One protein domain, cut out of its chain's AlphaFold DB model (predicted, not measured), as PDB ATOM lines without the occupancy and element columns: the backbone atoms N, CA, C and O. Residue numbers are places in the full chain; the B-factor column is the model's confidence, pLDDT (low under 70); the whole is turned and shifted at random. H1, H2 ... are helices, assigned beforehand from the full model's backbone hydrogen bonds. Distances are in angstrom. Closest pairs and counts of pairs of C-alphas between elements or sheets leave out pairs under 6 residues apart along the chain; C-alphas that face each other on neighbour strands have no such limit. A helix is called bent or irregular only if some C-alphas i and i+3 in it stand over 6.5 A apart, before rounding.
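Overview. This is residues 86 to 224 of the 224 residues of the protein "LETM1 domain-containing protein" of Rhabditophanes sp. KR3021 (UniProt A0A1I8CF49). A rounded cluster of crossed helices has H7 near its middle, with the long helix H3 crossing one side of H7 and a long unnamed stretch, residues 91 to 122, on the side away from H3. H6 crosses H3, and its first half has H5 alongside and H4 next to it at one end of the domain; H1 and H2 sit at the other end. The printed part has 139 residues with seven named helices, H1 to H7 in chain order, and no named strand, and its class is all helix. It is compact, with a radius of gyration of the C-alphas of 14.7 A, and spans 41 by 36 by 28 A.

Arrangement. H1, residues 86 to 90, touches H2, residues 123 to 132; their closest C-alphas, of Ile 89 and His 125, are 5.9 A apart. Between them, residues 94 to 95 pair with residues 113 to 114, antiparallel. H2 only just touches H3, residues 140 to 160, with 3 pairs of C-alphas within 8 A, the closest those of Leu 130 and Gly 140 at 6.7 A. H4 is residues 163 to 167 and H5 residues 170 to 179. H6, residues 190 to 207, is the hub, touching four helices. It touches H3 at a steep tilt of 65 degrees, opposite ways, with closest C-alphas Asp 155 and Ile 201 at 5.8 A. It touches H5 at a shallow tilt of 33 degrees, only just short of steep, the same way; the closest C-alphas, of Glu 170 and Glu 190, are 5.6 A apart. It touches H4, closest at Ile 165 and Arg 194, C-alphas 7.2 A apart. H6 and H7, residues 211 to 222, touch only at the corner, and only just, with 3 pairs of C-alphas within 8 A; the closest are those of Phe 207 and His 214, 5.3 A. H7 touches H3 about perpendicular, at 74 degrees, with the C-alphas of Ser 148 and Asp 211 closest at 5.4 A. H7 also touches H1, the C-alphas of Phe 86 and Val 219 being closest at 6.0 A. The helix packing is mostly crossed. H2 and H6 are apart. Every O i to N i+4 pair is within hydrogen-bond range in H1, H2, H3, H4 and H5, against 11 of 14 in H6 and 6 of 8 in H7.

Along the chain. H1 begins at C-alpha 86, (156.468, 122.691, 80.429). H3, the longest helix, runs 30.1 A from C-alpha 140 at (155.659, 113.720, 64.562). H6 is 26.0 A long, with a kink of 25 degrees near residue 201, and H7 is 18.3 A long, ending at C-alpha 222, (151.107, 120.779, 86.423). Both are irregular, only just: C-alphas 202 and 205 are 6.7 A apart, and C-alphas 215 and 218 are 7.0 A apart.

Size, cuts and confidence. The two C-alphas farthest apart, of Asp 122 and Glu 167, are 41.8 A apart. The printed part has no cut; the link H1 to H2, 32 residues, is long. The mean pLDDT of the printed part is 88.2, with residues 223 to 224 under 70.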
ATOM      1  N   PHE A  86     157.738 122.195  79.910       72.19
ATOM      2  CA  PHE A  86     156.468 122.691  80.429       72.19
ATOM      3  C   PHE A  86     156.195 124.169  80.090       72.19
ATOM      4  O   PHE A  86     155.099 124.430  79.594       72.19
ATOM      5  N   PRO A  87     157.123 125.141  80.249       78.06
ATOM      6  CA  PRO A  87     156.861 126.542  79.894       78.06
ATOM      7  C   PRO A  87     156.617 126.737  78.394       78.06
ATOM      8  O   PRO A  87     155.707 127.456  77.994       78.06
ATOM      9  N   ALA A  88     157.382 126.040  77.548       80.06
ATOM     10  CA  ALA A  88     157.216 126.136  76.101       80.06
ATOM     11  C   ALA A  88     155.853 125.587  75.652       80.06
ATOM     12  O   ALA A  88     155.155 126.239  74.878       80.06
ATOM     13  N   ILE A  89     155.438 124.435  76.193       84.38
ATOM     14  CA  ILE A  89     154.141 123.821  75.876       84.38
ATOM     15  C   ILE A  89     152.979 124.624  76.486       84.38
ATOM     16  O   ILE A  89     151.955 124.809  75.836       84.38
ATOM     17  N   SER A  90     153.116 125.129  77.714       84.25
ATOM     18  CA  SER A  90     152.058 125.911  78.378       84.25
ATOM     19  C   SER A  90     151.851 127.292  77.756       84.25
ATOM     20  O   SER A  90     150.729 127.787  77.766       84.25
ATOM     21  N   SER A  91     152.873 127.884  77.123       84.81
ATOM     22  CA  SER A  91     152.791 129.227  76.520       84.81
ATOM     23  C   SER A  91     151.695 129.405  75.459       84.81
ATOM     24  O   SER A  91     151.271 130.530  75.196       84.81
ATOM     25  N   LYS A  92     151.229 128.315  74.831       87.50
ATOM     26  CA  LYS A  92     150.140 128.342  73.835       87.50
ATOM     27  C   LYS A  92     148.812 127.812  74.370       87.50
ATOM     28  O   LYS A  92     147.834 127.778  73.621       87.50
ATOM     29  N   VAL A  93     148.767 127.390  75.629       89.62
ATOM     30  CA  VAL A  93     147.524 127.011  76.295       89.62
ATOM     31  C   VAL A  93     146.816 128.286  76.734       89.62
ATOM     32  O   VAL A  93     147.413 129.154  77.365       89.62
ATOM     33  N   LYS A  94     145.532 128.402  76.402       90.88
ATOM     34  CA  LYS A  94     144.672 129.473  76.907       90.88
ATOM     35  C   LYS A  94     143.732 128.910  77.962       90.88
ATOM     36  O   LYS A  94     143.184 127.819  77.796       90.88
ATOM     37  N   TYR A  95     143.531 129.682  79.017       89.69
ATOM     38  CA  TYR A  95     142.669 129.330  80.135       89.69
ATOM     39  C   TYR A  95     141.417 130.206  80.110       89.69
ATOM     40  O   TYR A  95     141.484 131.365  79.701       89.69
ATOM     41  N   GLY A  96     140.278 129.648  80.516       85.31
ATOM     42  CA  GLY A  96     139.048 130.421  80.692       85.31
ATOM     43  C   GLY A  96     139.155 131.415  81.855       85.31
ATOM     44  O   GLY A  96     139.904 131.184  82.803       85.31
ATOM     45  N   ASP A  97     138.352 132.480  81.811       81.12
ATOM     46  CA  ASP A  97     138.442 133.645  82.714       81.12
ATOM     47  C   ASP A  97     138.345 133.316  84.218       81.12
ATOM     48  O   ASP A  97     138.812 134.078  85.063       81.12
ATOM     49  N   PHE A  98     137.759 132.169  84.569       80.25
ATOM     50  CA  PHE A  98     137.535 131.739  85.955       80.25
ATOM     51  C   PHE A  98     138.467 130.609  86.417       80.25
ATOM     52  O   PHE A  98     138.285 130.057  87.506       80.25
ATOM     53  N   VAL A  99     139.458 130.234  85.603       82.88
ATOM     54  CA  VAL A  99     140.416 129.175  85.936       82.88
ATOM     55  C   VAL A  99     141.582 129.764  86.726       82.88
ATOM     56  O   VAL A  99     142.304 130.631  86.242       82.88
ATOM     57  N   LYS A 100     141.795 129.261  87.946       80.31
ATOM     58  CA  LYS A 100     142.990 129.558  88.747       80.31
ATOM     59  C   LYS A 100     144.029 128.457  88.546       80.31
ATOM     60  O   LYS A 100     143.673 127.281  88.549       80.31
ATOM     61  N   LEU A 101     145.291 128.849  88.386       78.69
ATOM     62  CA  LEU A 101     146.425 127.926  88.336       78.69
ATOM     63  C   LEU A 101     146.945 127.627  89.757       78.69
ATOM     64  O   LEU A 101     146.886 128.520  90.608       78.69
ATOM     65  N   PRO A 102     147.467 126.413  90.022       74.38
ATOM     66  CA  PRO A 102     147.433 125.236  89.150       74.38
ATOM     67  C   PRO A 102     146.007 124.673  89.024       74.38
ATOM     68  O   PRO A 102     145.241 124.648  89.988       74.38
ATOM     69  N   ILE A 103     145.643 124.239  87.818       82.75
ATOM     70  CA  ILE A 103     144.294 123.741  87.535       82.75
ATOM     71  C   ILE A 103     144.120 122.317  88.076       82.75
ATOM     72  O   ILE A 103     144.969 121.448  87.878       82.75
ATOM     73  N   ASN A 104     142.986 122.046  88.723       85.06
ATOM     74  CA  ASN A 104     142.643 120.680  89.112       85.06
ATOM     75  C   ASN A 104     142.249 119.862  87.868       85.06
ATOM     76  O   ASN A 104     141.575 120.382  86.976       85.06
ATOM     77  N   PHE A 105     142.581 118.568  87.830       87.12
ATOM     78  CA  PHE A 105     142.145 117.638  86.782       87.12
ATOM     79  C   PHE A 105     140.663 117.780  86.417       87.12
ATOM     80  O   PHE A 105     140.319 117.806  85.235       87.12
ATOM     81  N   ALA A 106     139.780 117.943  87.408       85.62
ATOM     82  CA  ALA A 106     138.339 118.063  87.196       85.62
ATOM     83  C   ALA A 106     137.950 119.248  86.293       85.62
ATOM     84  O   ALA A 106     136.939 119.183  85.582       85.62
ATOM     85  N   GLN A 107     138.759 120.308  86.300       87.06
ATOM     86  CA  GLN A 107     138.545 121.527  85.533       87.06
ATOM     87  C   GLN A 107     139.142 121.454  84.121       87.06
ATOM     88  O   GLN A 107     138.842 122.336  83.320       87.06
ATOM     89  N   ILE A 108     139.929 120.428  83.781       89.75
ATOM     90  CA  ILE A 108     140.508 120.270  82.443       89.75
ATOM     91  C   ILE A 108     139.424 119.755  81.496       89.75
ATOM     92  O   ILE A 108     138.927 118.637  81.615       89.75
ATOM     93  N   ASN A 109     139.025 120.601  80.555       89.31
ATOM     94  CA  ASN A 109     138.081 120.302  79.485       89.31
ATOM     95  C   ASN A 109     138.207 121.391  78.405       89.31
ATOM     96  O   ASN A 109     138.894 122.390  78.606       89.31
ATOM     97  N   SER A 110     137.509 121.233  77.282       86.06
ATOM     98  CA  SER A 110     137.604 122.178  76.158       86.06
ATOM     99  C   SER A 110     137.000 123.562  76.396       86.06
ATOM    100  O   SER A 110     137.257 124.449  75.591       86.06
ATOM    101  N   THR A 111     136.181 123.761  77.435       86.62
ATOM    102  CA  THR A 111     135.641 125.093  77.757       86.62
ATOM    103  C   THR A 111     136.608 125.884  78.627       86.62
ATOM    104  O   THR A 111     136.738 127.091  78.471       86.62
ATOM    105  N   ASN A 112     137.310 125.199  79.528       89.38
ATOM    106  CA  ASN A 112     138.216 125.812  80.497       89.38
ATOM    107  C   ASN A 112     139.660 125.883  79.995       89.38
ATOM    108  O   ASN A 112     140.422 126.735  80.447       89.38
ATOM    109  N   VAL A 113     140.042 124.973  79.098       90.88
ATOM    110  CA  VAL A 113     141.394 124.835  78.562       90.88
ATOM    111  C   VAL A 113     141.302 124.739  77.046       90.88
ATOM    112  O   VAL A 113     140.836 123.743  76.489       90.88
ATOM    113  N   ILE A 114     141.775 125.784  76.375       91.56
ATOM    114  CA  ILE A 114     141.831 125.855  74.920       91.56
ATOM    115  C   ILE A 114     143.279 125.618  74.512       91.56
ATOM    116  O   ILE A 114     144.169 126.414  74.819       91.56
ATOM    117  N   VAL A 115     143.504 124.517  73.803       93.31
ATOM    118  CA  VAL A 115     144.797 124.184  73.208       93.31
ATOM    119  C   VAL A 115     144.689 124.230  71.686       93.31
ATOM    120  O   VAL A 115     143.628 123.907  71.150       93.31
ATOM    121  N   PRO A 116     145.748 124.642  70.973       93.25
ATOM    122  CA  PRO A 116     145.777 124.558  69.518       93.25
ATOM    123  C   PRO A 116     145.644 123.103  69.049       93.25
ATOM    124  O   PRO A 116     146.193 122.192  69.671       93.25
ATOM    125  N   GLU A 117     144.946 122.888  67.936       94.69
ATOM    126  CA  GLU A 117     144.914 121.581  67.272       94.69
ATOM    127  C   GLU A 117     146.319 121.151  66.834       94.69
ATOM    128  O   GLU A 117     147.185 121.994  66.578       94.69
ATOM    129  N   LEU A 118     146.561 119.839  66.738       94.75
ATOM    130  CA  LEU A 118     147.906 119.314  66.468       94.75
ATOM    131  C   LEU A 118     148.472 119.794  65.120       94.75
ATOM    132  O   LEU A 118     149.680 119.967  64.981       94.75
ATOM    133  N   GLU A 119     147.605 120.023  64.135       94.25
ATOM    134  CA  GLU A 119     147.936 120.514  62.794       94.25
ATOM    135  C   GLU A 119     148.259 122.010  62.783       94.25
ATOM    136  O   GLU A 119     148.919 122.488  61.863       94.25
ATOM    137  N   ALA A 120     147.797 122.744  63.797       94.19
ATOM    138  CA  ALA A 120     147.990 124.181  63.941       94.19
ATOM    139  C   ALA A 120     149.193 124.537  64.835       94.19
ATOM    140  O   ALA A 120     149.462 125.718  65.063       94.19
ATOM    141  N   LEU A 121     149.911 123.539  65.361       91.56
ATOM    142  CA  LEU A 121     151.105 123.762  66.173       91.56
ATOM    143  C   LEU A 121     152.243 124.332  65.325       91.56
ATOM    144  O   LEU A 121     152.591 123.788  64.276       91.56
ATOM    145  N   ASP A 122     152.885 125.387  65.829       89.38
ATOM    146  CA  ASP A 122     154.156 125.833  65.269       89.38
ATOM    147  C   ASP A 122     155.267 124.791  65.520       89.38
ATOM    148  O   ASP A 122     155.150 123.896  66.364       89.38
ATOM    149  N   ALA A 123     156.358 124.882  64.755       80.06
ATOM    150  CA  ALA A 123     157.429 123.886  64.795       80.06
ATOM    151  C   ALA A 123     158.082 123.758  66.182       80.06
ATOM    152  O   ALA A 123     158.468 122.655  66.574       80.06
ATOM    153  N   ALA A 124     158.185 124.861  66.928       81.62
ATOM    154  CA  ALA A 124     158.772 124.867  68.262       81.62
ATOM    155  C   ALA A 124     157.856 124.148  69.259       81.62
ATOM    156  O   ALA A 124     158.299 123.254  69.981       81.62
ATOM    157  N   HIS A 125     156.562 124.470  69.254       86.44
ATOM    158  CA  HIS A 125     155.575 123.815  70.107       86.44
ATOM    159  C   HIS A 125     155.470 122.324  69.795       86.44
ATOM    160  O   HIS A 125     155.510 121.494  70.703       86.44
ATOM    161  N   MET A 126     155.395 121.975  68.508       88.69
ATOM    162  CA  MET A 126     155.402 120.590  68.042       88.69
ATOM    163  C   MET A 126     156.642 119.853  68.558       88.69
ATOM    164  O   MET A 126     156.510 118.784  69.149       88.69
ATOM    165  N   TYR A 127     157.838 120.434  68.406       83.75
ATOM    166  CA  TYR A 127     159.076 119.861  68.935       83.75
ATOM    167  C   TYR A 127     158.978 119.600  70.442       83.75
ATOM    168  O   TYR A 127     159.183 118.468  70.875       83.75
ATOM    169  N   HIS A 128     158.604 120.596  71.244       85.62
ATOM    170  CA  HIS A 128     158.521 120.426  72.694       85.62
ATOM    171  C   HIS A 128     157.489 119.376  73.106       85.62
ATOM    172  O   HIS A 128     157.772 118.562  73.984       85.62
ATOM    173  N   LEU A 129     156.335 119.327  72.438       90.94
ATOM    174  CA  LEU A 129     155.306 118.325  72.700       90.94
ATOM    175  C   LEU A 129     155.788 116.908  72.346       90.94
ATOM    176  O   LEU A 129     155.592 115.975  73.127       90.94
ATOM    177  N   LEU A 130     156.483 116.745  71.215       87.38
ATOM    178  CA  LEU A 130     157.110 115.480  70.818       87.38
ATOM    179  C   LEU A 130     158.136 115.011  71.855       87.38
ATOM    180  O   LEU A 130     158.131 113.846  72.255       87.38
ATOM    181  N   ARG A 131     159.000 115.922  72.316       83.31
ATOM    182  CA  ARG A 131     160.036 115.620  73.314       83.31
ATOM    183  C   ARG A 131     159.430 115.281  74.672       83.31
ATOM    184  O   ARG A 131     159.830 114.285  75.271       83.31
ATOM    185  N   PHE A 132     158.417 116.027  75.111       86.56
ATOM    186  CA  PHE A 132     157.680 115.763  76.349       86.56
ATOM    187  C   PHE A 132     157.051 114.364  76.357       86.56
ATOM    188  O   PHE A 132     157.219 113.604  77.313       86.56
ATOM    189  N   HIS A 133     156.417 113.977  75.249       87.38
ATOM    190  CA  HIS A 133     155.842 112.640  75.069       87.38
ATOM    191  C   HIS A 133     156.858 111.568  74.665       87.38
ATOM    192  O   HIS A 133     156.483 110.405  74.519       87.38
ATOM    193  N   GLN A 134     158.137 111.930  74.525       82.94
ATOM    194  CA  GLN A 134     159.237 111.040  74.140       82.94
ATOM    195  C   GLN A 134     158.959 110.281  72.833       82.94
ATOM    196  O   GLN A 134     159.308 109.111  72.679       82.94
ATOM    197  N   VAL A 135     158.330 110.959  71.873       82.88
ATOM    198  CA  VAL A 135     158.032 110.419  70.544       82.88
ATOM    199  C   VAL A 135     158.980 110.997  69.492       82.88
ATOM    200  O   VAL A 135     159.500 112.104  69.621       82.88
ATOM    201  N   SER A 136     159.228 110.218  68.437       77.88
ATOM    202  CA  SER A 136     160.129 110.614  67.351       77.88
ATOM    203  C   SER A 136     159.599 111.844  66.600       77.88
ATOM    204  O   SER A 136     158.399 111.896  66.317       77.88
ATOM    205  N   PRO A 137     160.472 112.790  66.202       74.94
ATOM    206  CA  PRO A 137     160.057 113.944  65.413       74.94
ATOM    207  C   PRO A 137     159.701 113.613  63.957       74.94
ATOM    208  O   PRO A 137     158.997 114.388  63.310       74.94
ATOM    209  N   PHE A 138     160.116 112.457  63.425       76.56
ATOM    210  CA  PHE A 138     159.719 112.052  62.071       76.56
ATOM    211  C   PHE A 138     158.285 111.563  62.051       76.56
ATOM    212  O   PHE A 138     157.912 110.660  62.803       76.56
ATOM    213  N   ASN A 139     157.489 112.145  61.153       86.19
ATOM    214  CA  ASN A 139     156.036 111.985  61.156       86.19
ATOM    215  C   ASN A 139     155.446 112.308  62.539       86.19
ATOM    216  O   ASN A 139     154.558 111.602  63.020       86.19
ATOM    217  N   GLY A 140     155.973 113.359  63.183       83.62
ATOM    218  CA  GLY A 140     155.659 113.720  64.562       83.62
ATOM    219  C   GLY A 140     154.161 113.829  64.838       83.62
ATOM    220  O   GLY A 140     153.683 113.239  65.800       83.62
ATOM    221  N   LEU A 141     153.400 114.462  63.938       92.62
ATOM    222  CA  LEU A 141     151.938 114.534  64.025       92.62
ATOM    223  C   LEU A 141     151.295 113.141  64.142       92.62
ATOM    224  O   LEU A 141     150.544 112.869  65.075       92.62
ATOM    225  N   THR A 142     151.639 112.222  63.237       93.69
ATOM    226  CA  THR A 142     151.145 110.837  63.262       93.69
ATOM    227  C   THR A 142     151.544 110.120  64.551       93.69
ATOM    228  O   THR A 142     150.749 109.369  65.113       93.69
ATOM    229  N   LYS A 143     152.765 110.351  65.046       90.19
ATOM    230  CA  LYS A 143     153.256 109.747  66.292       90.19
ATOM    231  C   LYS A 143     152.548 110.297  67.528       90.19
ATOM    232  O   LYS A 143     152.252 109.515  68.428       90.19
ATOM    233  N   LEU A 144     152.230 111.587  67.560       94.50
ATOM    234  CA  LEU A 144     151.439 112.197  68.627       94.50
ATOM    235  C   LEU A 144     150.005 111.677  68.632       94.50
ATOM    236  O   LEU A 144     149.523 111.285  69.688       94.50
ATOM    237  N   ARG A 145     149.352 111.566  67.469       95.81
ATOM    238  CA  ARG A 145     148.018 110.947  67.379       95.81
ATOM    239  C   ARG A 145     148.029 109.499  67.863       95.81
ATOM    240  O   ARG A 145     147.202 109.107  68.677       95.81
ATOM    241  N   ALA A 146     149.020 108.710  67.439       93.31
ATOM    242  CA  ALA A 146     149.185 107.343  67.930       93.31
ATOM    243  C   ALA A 146     149.418 107.298  69.452       93.31
ATOM    244  O   ALA A 146     148.904 106.408  70.130       93.31
ATOM    245  N   ARG A 147     150.164 108.266  70.004       94.19
ATOM    246  CA  ARG A 147     150.378 108.399  71.449       94.19
ATOM    247  C   ARG A 147     149.084 108.736  72.188       94.19
ATOM    248  O   ARG A 147     148.794 108.072  73.178       94.19
ATOM    249  N   SER A 148     148.319 109.708  71.697       95.75
ATOM    250  CA  SER A 148     146.998 110.070  72.221       95.75
ATOM    251  C   SER A 148     146.064 108.858  72.237       95.75
ATOM    252  O   SER A 148     145.544 108.482  73.286       95.75
ATOM    253  N   LEU A 149     145.953 108.150  71.108       94.25
ATOM    254  CA  LEU A 149     145.126 106.949  70.991       94.25
ATOM    255  C   LEU A 149     145.532 105.860  71.995       94.25
ATOM    256  O   LEU A 149     144.668 105.239  72.614       94.25
ATOM    257  N   ALA A 150     146.834 105.630  72.182       92.50
ATOM    258  CA  ALA A 150     147.328 104.656  73.153       92.50
ATOM    259  C   ALA A 150     146.955 105.037  74.596       92.50
ATOM    260  O   ALA A 150     146.527 104.173  75.360       92.50
ATOM    261  N   LEU A 151     147.076 106.322  74.957       94.00
ATOM    262  CA  LEU A 151     146.645 106.826  76.264       94.00
ATOM    263  C   LEU A 151     145.131 106.676  76.440       94.00
ATOM    264  O   LEU A 151     144.695 106.153  77.457       94.00
ATOM    265  N   SER A 152     144.334 107.055  75.437       94.06
ATOM    266  CA  SER A 152     142.872 106.935  75.482       94.06
ATOM    267  C   SER A 152     142.420 105.483  75.611       94.06
ATOM    268  O   SER A 152     141.548 105.181  76.420       94.06
ATOM    269  N   THR A 153     143.061 104.564  74.890       93.56
ATOM    270  CA  THR A 153     142.764 103.126  74.980       93.56
ATOM    271  C   THR A 153     143.074 102.580  76.374       93.56
ATOM    272  O   THR A 153     142.277 101.834  76.941       93.56
ATOM    273  N   LEU A 154     144.216 102.970  76.945       92.81
ATOM    274  CA  LEU A 154     144.606 102.577  78.297       92.81
ATOM    275  C   LEU A 154     143.648 103.149  79.348       92.81
ATOM    276  O   LEU A 154     143.224 102.426  80.246       92.81
ATOM    277  N   ASP A 155     143.288 104.425  79.218       95.31
ATOM    278  CA  ASP A 155     142.356 105.102  80.117       95.31
ATOM    279  C   ASP A 155     140.954 104.474  80.052       95.31
ATOM    280  O   ASP A 155     140.325 104.273  81.086       95.31
ATOM    281  N   ASN A 156     140.486 104.094  78.859       94.06
ATOM    282  CA  ASN A 156     139.215 103.389  78.686       94.06
ATOM    283  C   ASN A 156     139.221 102.032  79.385       94.06
ATOM    284  O   ASN A 156     138.288 101.733  80.122       94.06
ATOM    285  N   LYS A 157     140.296 101.255  79.228       94.56
ATOM    286  CA  LYS A 157     140.414  99.948  79.877       94.56
ATOM    287  C   LYS A 157     140.371 100.048  81.404       94.56
ATOM    288  O   LYS A 157     139.711  99.246  82.050       94.56
ATOM    289  N   LEU A 158     141.057 101.033  81.983       95.06
ATOM    290  CA  LEU A 158     141.038 101.247  83.435       95.06
ATOM    291  C   LEU A 158     139.698 101.795  83.938       95.06
ATOM    292  O   LEU A 158     139.352 101.586  85.094       95.06
ATOM    293  N   ARG A 159     138.939 102.480  83.081       94.56
ATOM    294  CA  ARG A 159     137.589 102.949  83.404       94.56
ATOM    295  C   ARG A 159     136.555 101.828  83.369       94.56
ATOM    296  O   ARG A 159     135.646 101.824  84.188       94.56
ATOM    297  N   GLU A 160     136.680 100.910  82.414       95.06
ATOM    298  CA  GLU A 160     135.814  99.728  82.290       95.06
ATOM    299  C   GLU A 160     136.043  98.719  83.422       95.06
ATOM    300  O   GLU A 160     135.109  98.020  83.805       95.06
ATOM    301  N   SER A 161     137.256  98.700  83.980       94.88
ATOM    302  CA  SER A 161     137.664  97.810  85.070       94.88
ATOM    303  C   SER A 161     138.374  98.574  86.203       94.88
ATOM    304  O   SER A 161     139.600  98.469  86.341       94.88
ATOM    305  N   PRO A 162     137.644  99.371  87.014       93.62
ATOM    306  CA  PRO A 162     138.225 100.155  88.108       93.62
ATOM    307  C   PRO A 162     138.940  99.308  89.168       93.62
ATOM    308  O   PRO A 162     139.898  99.774  89.781       93.62
ATOM    309  N   GLU A 163     138.523  98.054  89.354       94.44
ATOM    310  CA  GLU A 163     139.151  97.080  90.250       94.44
ATOM    311  C   GLU A 163     140.632  96.849  89.926       94.44
ATOM    312  O   GLU A 163     141.440  96.688  90.840       94.44
ATOM    313  N   LEU A 164     141.025  96.963  88.649       93.88
ATOM    314  CA  LEU A 164     142.431  96.884  88.247       93.88
ATOM    315  C   LEU A 164     143.250  97.993  88.900       93.88
ATOM    316  O   LEU A 164     144.404  97.773  89.254       93.88
ATOM    317  N   ILE A 165     142.669  99.186  89.061       94.56
ATOM    318  CA  ILE A 165     143.347 100.282  89.746       94.56
ATOM    319  C   ILE A 165     143.487  99.958  91.221       94.56
ATOM    320  O   ILE A 165     144.504 100.331  91.770       94.56
ATOM    321  N   THR A 166     142.537  99.285  91.874       93.31
ATOM    322  CA  THR A 166     142.638  98.918  93.298       93.31
ATOM    323  C   THR A 166     143.674  97.820  93.545       93.31
ATOM    324  O   THR A 166     144.380  97.864  94.549       93.31
ATOM    325  N   GLU A 167     143.803  96.872  92.620       94.25
ATOM    326  CA  GLU A 167     144.698  95.713  92.740       94.25
ATOM    327  C   GLU A 167     146.160  96.004  92.357       94.25
ATOM    328  O   GLU A 167     147.052  95.231  92.713       94.25
ATOM    329  N   MET A 168     146.425  97.109  91.649       94.88
ATOM    330  CA  MET A 168     147.784  97.495  91.249       94.88
ATOM    331  C   MET A 168     148.710  97.655  92.453       94.88
ATOM    332  O   MET A 168     148.386  98.359  93.411       94.88
ATOM    333  N   LYS A 169     149.917  97.108  92.349       93.44
ATOM    334  CA  LYS A 169     151.020  97.410  93.263       93.44
ATOM    335  C   LYS A 169     151.502  98.840  93.043       93.44
ATOM    336  O   LYS A 169     151.422  99.364  91.933       93.44
ATOM    337  N   GLU A 170     152.119  99.429  94.060       86.19
ATOM    338  CA  GLU A 170     152.708 100.773  94.006       86.19
ATOM    339  C   GLU A 170     153.529 101.041  92.726       86.19
ATOM    340  O   GLU A 170     153.295 102.027  92.029       86.19
ATOM    341  N   ILE A 171     154.430 100.127  92.342       82.31
ATOM    342  CA  ILE A 171     155.258 100.279  91.133       82.31
ATOM    343  C   ILE A 171     154.431 100.357  89.840       82.31
ATOM    344  O   ILE A 171     154.807 101.048  88.888       82.31
ATOM    345  N   GLU A 172     153.290  99.672  89.792       86.00
ATOM    346  CA  GLU A 172     152.381  99.687  88.649       86.00
ATOM    347  C   GLU A 172     151.626 101.016  88.602       86.00
ATOM    348  O   GLU A 172     151.565 101.630  87.536       86.00
ATOM    349  N   VAL A 173     151.158 101.520  89.750       88.44
ATOM    350  CA  VAL A 173     150.542 102.854  89.866       88.44
ATOM    351  C   VAL A 173     151.527 103.943  89.431       88.44
ATOM    352  O   VAL A 173     151.202 104.768  88.575       88.44
ATOM    353  N   ILE A 174     152.764 103.899  89.932       80.56
ATOM    354  CA  ILE A 174     153.859 104.797  89.531       80.56
ATOM    355  C   ILE A 174     154.064 104.749  88.016       80.56
ATOM    356  O   ILE A 174     154.133 105.787  87.354       80.56
ATOM    357  N   THR A 175     154.107 103.547  87.441       80.38
ATOM    358  CA  THR A 175     154.261 103.363  85.993       80.38
ATOM    359  C   THR A 175     153.099 104.001  85.226       80.38
ATOM    360  O   THR A 175     153.323 104.691  84.227       80.38
ATOM    361  N   GLN A 176     151.856 103.838  85.689       90.62
ATOM    362  CA  GLN A 176     150.680 104.457  85.069       90.62
ATOM    363  C   GLN A 176     150.754 105.992  85.094       90.62
ATOM    364  O   GLN A 176     150.472 106.631  84.071       90.62
ATOM    365  N   LEU A 177     151.168 106.591  86.213       86.81
ATOM    366  CA  LEU A 177     151.351 108.041  86.334       86.81
ATOM    367  C   LEU A 177     152.473 108.543  85.407       86.81
ATOM    368  O   LEU A 177     152.287 109.514  84.670       86.81
ATOM    369  N   GLN A 178     153.601 107.831  85.345       84.38
ATOM    370  CA  GLN A 178     154.736 108.172  84.478       84.38
ATOM    371  C   GLN A 178     154.403 108.090  82.986       84.38
ATOM    372  O   GLN A 178     154.821 108.956  82.211       84.38
ATOM    373  N   ILE A 179     153.635 107.080  82.562       82.12
ATOM    374  CA  ILE A 179     153.149 106.964  81.180       82.12
ATOM    375  C   ILE A 179     152.349 108.218  80.805       82.12
ATOM    376  O   ILE A 179     152.528 108.760  79.714       82.12
ATOM    377  N   ARG A 180     151.521 108.724  81.717       91.06
ATOM    378  CA  ARG A 180     150.705 109.930  81.512       91.06
ATOM    379  C   ARG A 180     151.462 111.232  81.751       91.06
ATOM    380  O   ARG A 180     150.894 112.294  81.537       91.06
ATOM    381  N   LYS A 181     152.734 111.158  82.155       88.56
ATOM    382  CA  LYS A 181     153.561 112.312  82.539       88.56
ATOM    383  C   LYS A 181     152.941 113.125  83.680       88.56
ATOM    384  O   LYS A 181     153.068 114.343  83.686       88.56
ATOM    385  N   ILE A 182     152.263 112.462  84.618       88.25
ATOM    386  CA  ILE A 182     151.710 113.076  85.830       88.25
ATOM    387  C   ILE A 182     152.803 113.099  86.901       88.25
ATOM    388  O   ILE A 182     153.347 112.045  87.231       88.25
ATOM    389  N   ASN A 183     153.123 114.279  87.433       85.19
ATOM    390  CA  ASN A 183     154.096 114.432  88.513       85.19
ATOM    391  C   ASN A 183     153.582 113.854  89.840       85.19
ATOM    392  O   ASN A 183     152.385 113.857  90.149       85.19
ATOM    393  N   PHE A 184     154.535 113.385  90.632       84.19
ATOM    394  CA  PHE A 184     154.384 112.967  92.018       84.19
ATOM    395  C   PHE A 184     155.746 113.070  92.707       84.19
ATOM    396  O   PHE A 184     156.782 113.033  92.032       84.19
ATOM    397  N   ASN A 185     155.742 113.211  94.029       81.25
ATOM    398  CA  ASN A 185     156.961 113.219  94.830       81.25
ATOM    399  C   ASN A 185     157.321 111.801  95.301       81.25
ATOM    400  O   ASN A 185     156.463 110.926  95.396       81.25
ATOM    401  N   GLU A 186     158.609 111.572  95.576       75.44
ATOM    402  CA  GLU A 186     159.132 110.261  96.003       75.44
ATOM    403  C   GLU A 186     158.648 109.856  97.412       75.44
ATOM    404  O   GLU A 186     158.723 108.686  97.766       75.44
ATOM    405  N   ASP A 187     158.153 110.809  98.207       82.19
ATOM    406  CA  ASP A 187     157.634 110.630  99.567       82.19
ATOM    407  C   ASP A 187     156.104 110.473  99.633       82.19
ATOM    408  O   ASP A 187     155.548 110.267 100.715       82.19
ATOM    409  N   GLU A 188     155.405 110.555  98.497       85.38
ATOM    410  CA  GLU A 188     153.961 110.319  98.455       85.38
ATOM    411  C   GLU A 188     153.631 108.843  98.693       85.38
ATOM    412  O   GLU A 188     154.226 107.948  98.098       85.38
ATOM    413  N   ASN A 189     152.633 108.579  99.539       92.81
ATOM    414  CA  ASN A 189     152.192 107.215  99.816       92.81
ATOM    415  C   ASN A 189     151.373 106.608  98.659       92.81
ATOM    416  O   ASN A 189     150.781 107.312  97.835       92.81
ATOM    417  N   GLU A 190     151.289 105.276  98.645       92.69
ATOM    418  CA  GLU A 190     150.599 104.499  97.610       92.69
ATOM    419  C   GLU A 190     149.133 104.918  97.405       92.69
ATOM    420  O   GLU A 190     148.668 105.013  96.268       92.69
ATOM    421  N   GLU A 191     148.406 105.218  98.483       94.69
ATOM    422  CA  GLU A 191     147.007 105.653  98.416       94.69
ATOM    423  C   GLU A 191     146.862 106.993  97.680       94.69
ATOM    424  O   GLU A 191     145.978 107.156  96.839       94.69
ATOM    425  N   THR A 192     147.774 107.935  97.926       93.81
ATOM    426  CA  THR A 192     147.796 109.243  97.256       93.81
ATOM    427  C   THR A 192     148.067 109.090  95.763       93.81
ATOM    428  O   THR A 192     147.359 109.676  94.939       93.81
ATOM    429  N   LEU A 193     149.043 108.252  95.395       92.81
ATOM    430  CA  LEU A 193     149.362 107.949  93.998       92.81
ATOM    431  C   LEU A 193     148.172 107.292  93.284       92.81
ATOM    432  O   LEU A 193     147.835 107.659  92.153       92.81
ATOM    433  N   ARG A 194     147.499 106.350  93.954       96.00
ATOM    434  CA  ARG A 194     146.333 105.643  93.416       96.00
ATOM    435  C   ARG A 194     145.152 106.586  93.223       96.00
ATOM    436  O   ARG A 194     144.575 106.614  92.138       96.00
ATOM    437  N   ASN A 195     144.845 107.413  94.219       95.00
ATOM    438  CA  ASN A 195     143.791 108.425  94.128       95.00
ATOM    439  C   ASN A 195     144.061 109.414  92.989       95.00
ATOM    440  O   ASN A 195     143.143 109.779  92.255       95.00
ATOM    441  N   ARG A 196     145.324 109.795  92.773       93.94
ATOM    442  CA  ARG A 196     145.714 110.641  91.639       93.94
ATOM    443  C   ARG A 196     145.446 109.965  90.294       93.94
ATOM    444  O   ARG A 196     144.960 110.619  89.372       93.94
ATOM    445  N   LEU A 197     145.733 108.666  90.177       95.31
ATOM    446  CA  LEU A 197     145.406 107.897  88.976       95.31
ATOM    447  C   LEU A 197     143.888 107.820  88.762       95.31
ATOM    448  O   LEU A 197     143.436 108.082  87.652       95.31
ATOM    449  N   VAL A 198     143.102 107.534  89.805       95.62
ATOM    450  CA  VAL A 198     141.629 107.503  89.728       95.62
ATOM    451  C   VAL A 198     141.082 108.834  89.211       95.62
ATOM    452  O   VAL A 198     140.370 108.852  88.208       95.62
ATOM    453  N   GLN A 199     141.504 109.953  89.807       93.69
ATOM    454  CA  GLN A 199     141.092 111.292  89.374       93.69
ATOM    455  C   GLN A 199     141.435 111.559  87.904       93.69
ATOM    456  O   GLN A 199     140.633 112.143  87.179       93.69
ATOM    457  N   TRP A 200     142.606 111.117  87.432       94.75
ATOM    458  CA  TRP A 200     142.951 111.226  86.014       94.75
ATOM    459  C   TRP A 200     141.983 110.437  85.120       94.75
ATOM    460  O   TRP A 200     141.531 110.947  84.095       94.75
ATOM    461  N   ILE A 201     141.666 109.190  85.482       95.25
ATOM    462  CA  ILE A 201     140.807 108.302  84.682       95.25
ATOM    463  C   ILE A 201     139.368 108.824  84.587       95.25
ATOM    464  O   ILE A 201     138.744 108.719  83.525       95.25
ATOM    465  N   GLU A 202     138.864 109.431  85.660       92.19
ATOM    466  CA  GLU A 202     137.555 110.090  85.683       92.19
ATOM    467  C   GLU A 202     137.488 111.265  84.701       92.19
ATOM    468  O   GLU A 202     136.482 111.458  84.015       92.19
ATOM    469  N   VAL A 203     138.562 112.051  84.592       91.38
ATOM    470  CA  VAL A 203     138.566 113.249  83.741       91.38
ATOM    471  C   VAL A 203     138.978 112.964  82.306       91.38
ATOM    472  O   VAL A 203     138.595 113.719  81.413       91.38
ATOM    473  N   SER A 204     139.722 111.884  82.060       92.56
ATOM    474  CA  SER A 204     140.292 111.593  80.742       92.56
ATOM    475  C   SER A 204     139.244 111.345  79.660       92.56
ATOM    476  O   SER A 204     139.515 111.559  78.480       92.56
ATOM    477  N   ASP A 205     138.014 110.991  80.041       88.75
ATOM    478  CA  ASP A 205     136.900 110.868  79.100       88.75
ATOM    479  C   ASP A 205     136.528 112.210  78.448       88.75
ATOM    480  O   ASP A 205     136.166 112.265  77.273       88.75
ATOM    481  N   LYS A 206     136.734 113.329  79.156       88.62
ATOM    482  CA  LYS A 206     136.500 114.686  78.627       88.62
ATOM    483  C   LYS A 206     137.443 115.032  77.467       88.62
ATOM    484  O   LYS A 206     137.176 115.980  76.719       88.62
ATOM    485  N   PHE A 207     138.536 114.278  77.319       86.19
ATOM    486  CA  PHE A 207     139.532 114.423  76.256       86.19
ATOM    487  C   PHE A 207     139.262 113.495  75.068       86.19
ATOM    488  O   PHE A 207     139.989 113.552  74.077       86.19
ATOM    489  N   ARG A 208     138.238 112.632  75.134       84.88
ATOM    490  CA  ARG A 208     137.960 111.639  74.092       84.88
ATOM    491  C   ARG A 208     137.779 112.316  72.730       84.88
ATOM    492  O   ARG A 208     136.983 113.240  72.581       84.88
ATOM    493  N   GLY A 209     138.541 111.846  71.742       86.31
ATOM    494  CA  GLY A 209     138.548 112.398  70.383       86.31
ATOM    495  C   GLY A 209     139.254 113.753  70.239       86.31
ATOM    496  O   GLY A 209     139.195 114.343  69.166       86.31
ATOM    497  N   LYS A 210     139.912 114.254  71.291       92.44
ATOM    498  CA  LYS A 210     140.607 115.547  71.316       92.44
ATOM    499  C   LYS A 210     142.087 115.328  71.594       92.44
ATOM    500  O   LYS A 210     142.570 115.575  72.700       92.44
ATOM    501  N   ASP A 211     142.798 114.860  70.573       94.69
ATOM    502  CA  ASP A 211     144.187 114.412  70.702       94.69
ATOM    503  C   ASP A 211     145.100 115.474  71.308       94.69
ATOM    504  O   ASP A 211     145.885 115.186  72.215       94.69
ATOM    505  N   SER A 212     144.965 116.722  70.849       94.81
ATOM    506  CA  SER A 212     145.762 117.814  71.391       94.81
ATOM    507  C   SER A 212     145.490 118.010  72.883       94.81
ATOM    508  O   SER A 212     146.428 118.038  73.675       94.81
ATOM    509  N   LEU A 213     144.222 118.057  73.306       94.31
ATOM    510  CA  LEU A 213     143.884 118.252  74.718       94.31
ATOM    511  C   LEU A 213     144.409 117.109  75.592       94.31
ATOM    512  O   LEU A 213     144.973 117.379  76.648       94.31
ATOM    513  N   HIS A 214     144.301 115.856  75.141       93.88
ATOM    514  CA  HIS A 214     144.811 114.705  75.898       93.88
ATOM    515  C   HIS A 214     146.328 114.787  76.107       93.88
ATOM    516  O   HIS A 214     146.825 114.549  77.208       93.88
ATOM    517  N   LEU A 215     147.070 115.191  75.073       94.38
ATOM    518  CA  LEU A 215     148.527 115.332  75.126       94.38
ATOM    519  C   LEU A 215     148.983 116.536  75.968       94.38
ATOM    520  O   LEU A 215     150.076 116.496  76.536       94.38
ATOM    521  N   HIS A 216     148.169 117.585  76.071       93.56
ATOM    522  CA  HIS A 216     148.470 118.768  76.882       93.56
ATOM    523  C   HIS A 216     147.970 118.658  78.323       93.56
ATOM    524  O   HIS A 216     148.504 119.343  79.190       93.56
ATOM    525  N   ALA A 217     146.987 117.799  78.606       91.19
ATOM    526  CA  ALA A 217     146.314 117.723  79.903       91.19
ATOM    527  C   ALA A 217     147.289 117.551  81.078       91.19
ATOM    528  O   ALA A 217     147.140 118.216  82.099       91.19
ATOM    529  N   ALA A 218     148.327 116.726  80.917       87.00
ATOM    530  CA  ALA A 218     149.355 116.563  81.938       87.00
ATOM    531  C   ALA A 218     150.124 117.872  82.176       87.00
ATOM    532  O   ALA A 218     150.217 118.320  83.314       87.00
ATOM    533  N   VAL A 219     150.613 118.523  81.117       88.06
ATOM    534  CA  VAL A 219     151.305 119.819  81.228       88.06
ATOM    535  C   VAL A 219     150.416 120.841  81.920       88.06
ATOM    536  O   VAL A 219     150.872 121.522  82.830       88.06
ATOM    537  N   VAL A 220     149.146 120.899  81.527       87.00
ATOM    538  CA  VAL A 220     148.153 121.846  82.037       87.00
ATOM    539  C   VAL A 220     147.877 121.645  83.524       87.00
ATOM    540  O   VAL A 220     147.904 122.613  84.273       87.00
ATOM    541  N   ALA A 221     147.697 120.403  83.971       82.75
ATOM    542  CA  ALA A 221     147.479 120.074  85.382       82.75
ATOM    543  C   ALA A 221     148.658 120.431  86.304       82.75
ATOM    544  O   ALA A 221     148.517 120.452  87.522       82.75
ATOM    545  N   GLN A 222     149.836 120.638  85.717       76.69
ATOM    546  CA  GLN A 222     151.107 120.779  86.423       76.69
ATOM    547  C   GLN A 222     151.769 122.135  86.160       76.69
ATOM    548  O   GLN A 222     152.844 122.398  86.693       76.69
ATOM    549  N   SER A 223     151.160 122.983  85.323       58.75
ATOM    550  CA  SER A 223     151.630 124.348  85.102       58.75
ATOM    551  C   SER A 223     151.179 125.191  86.291       58.75
ATOM    552  O   SER A 223     149.988 125.457  86.464       58.75
ATOM    553  N   SER A 224     152.154 125.560  87.114       46.25
ATOM    554  CA  SER A 224     152.047 126.494  88.238       46.25
ATOM    555  C   SER A 224     153.037 127.620  88.009       46.25
ATOM    556  O   SER A 224     154.176 127.292  87.605       46.25
TER     557      SER A 224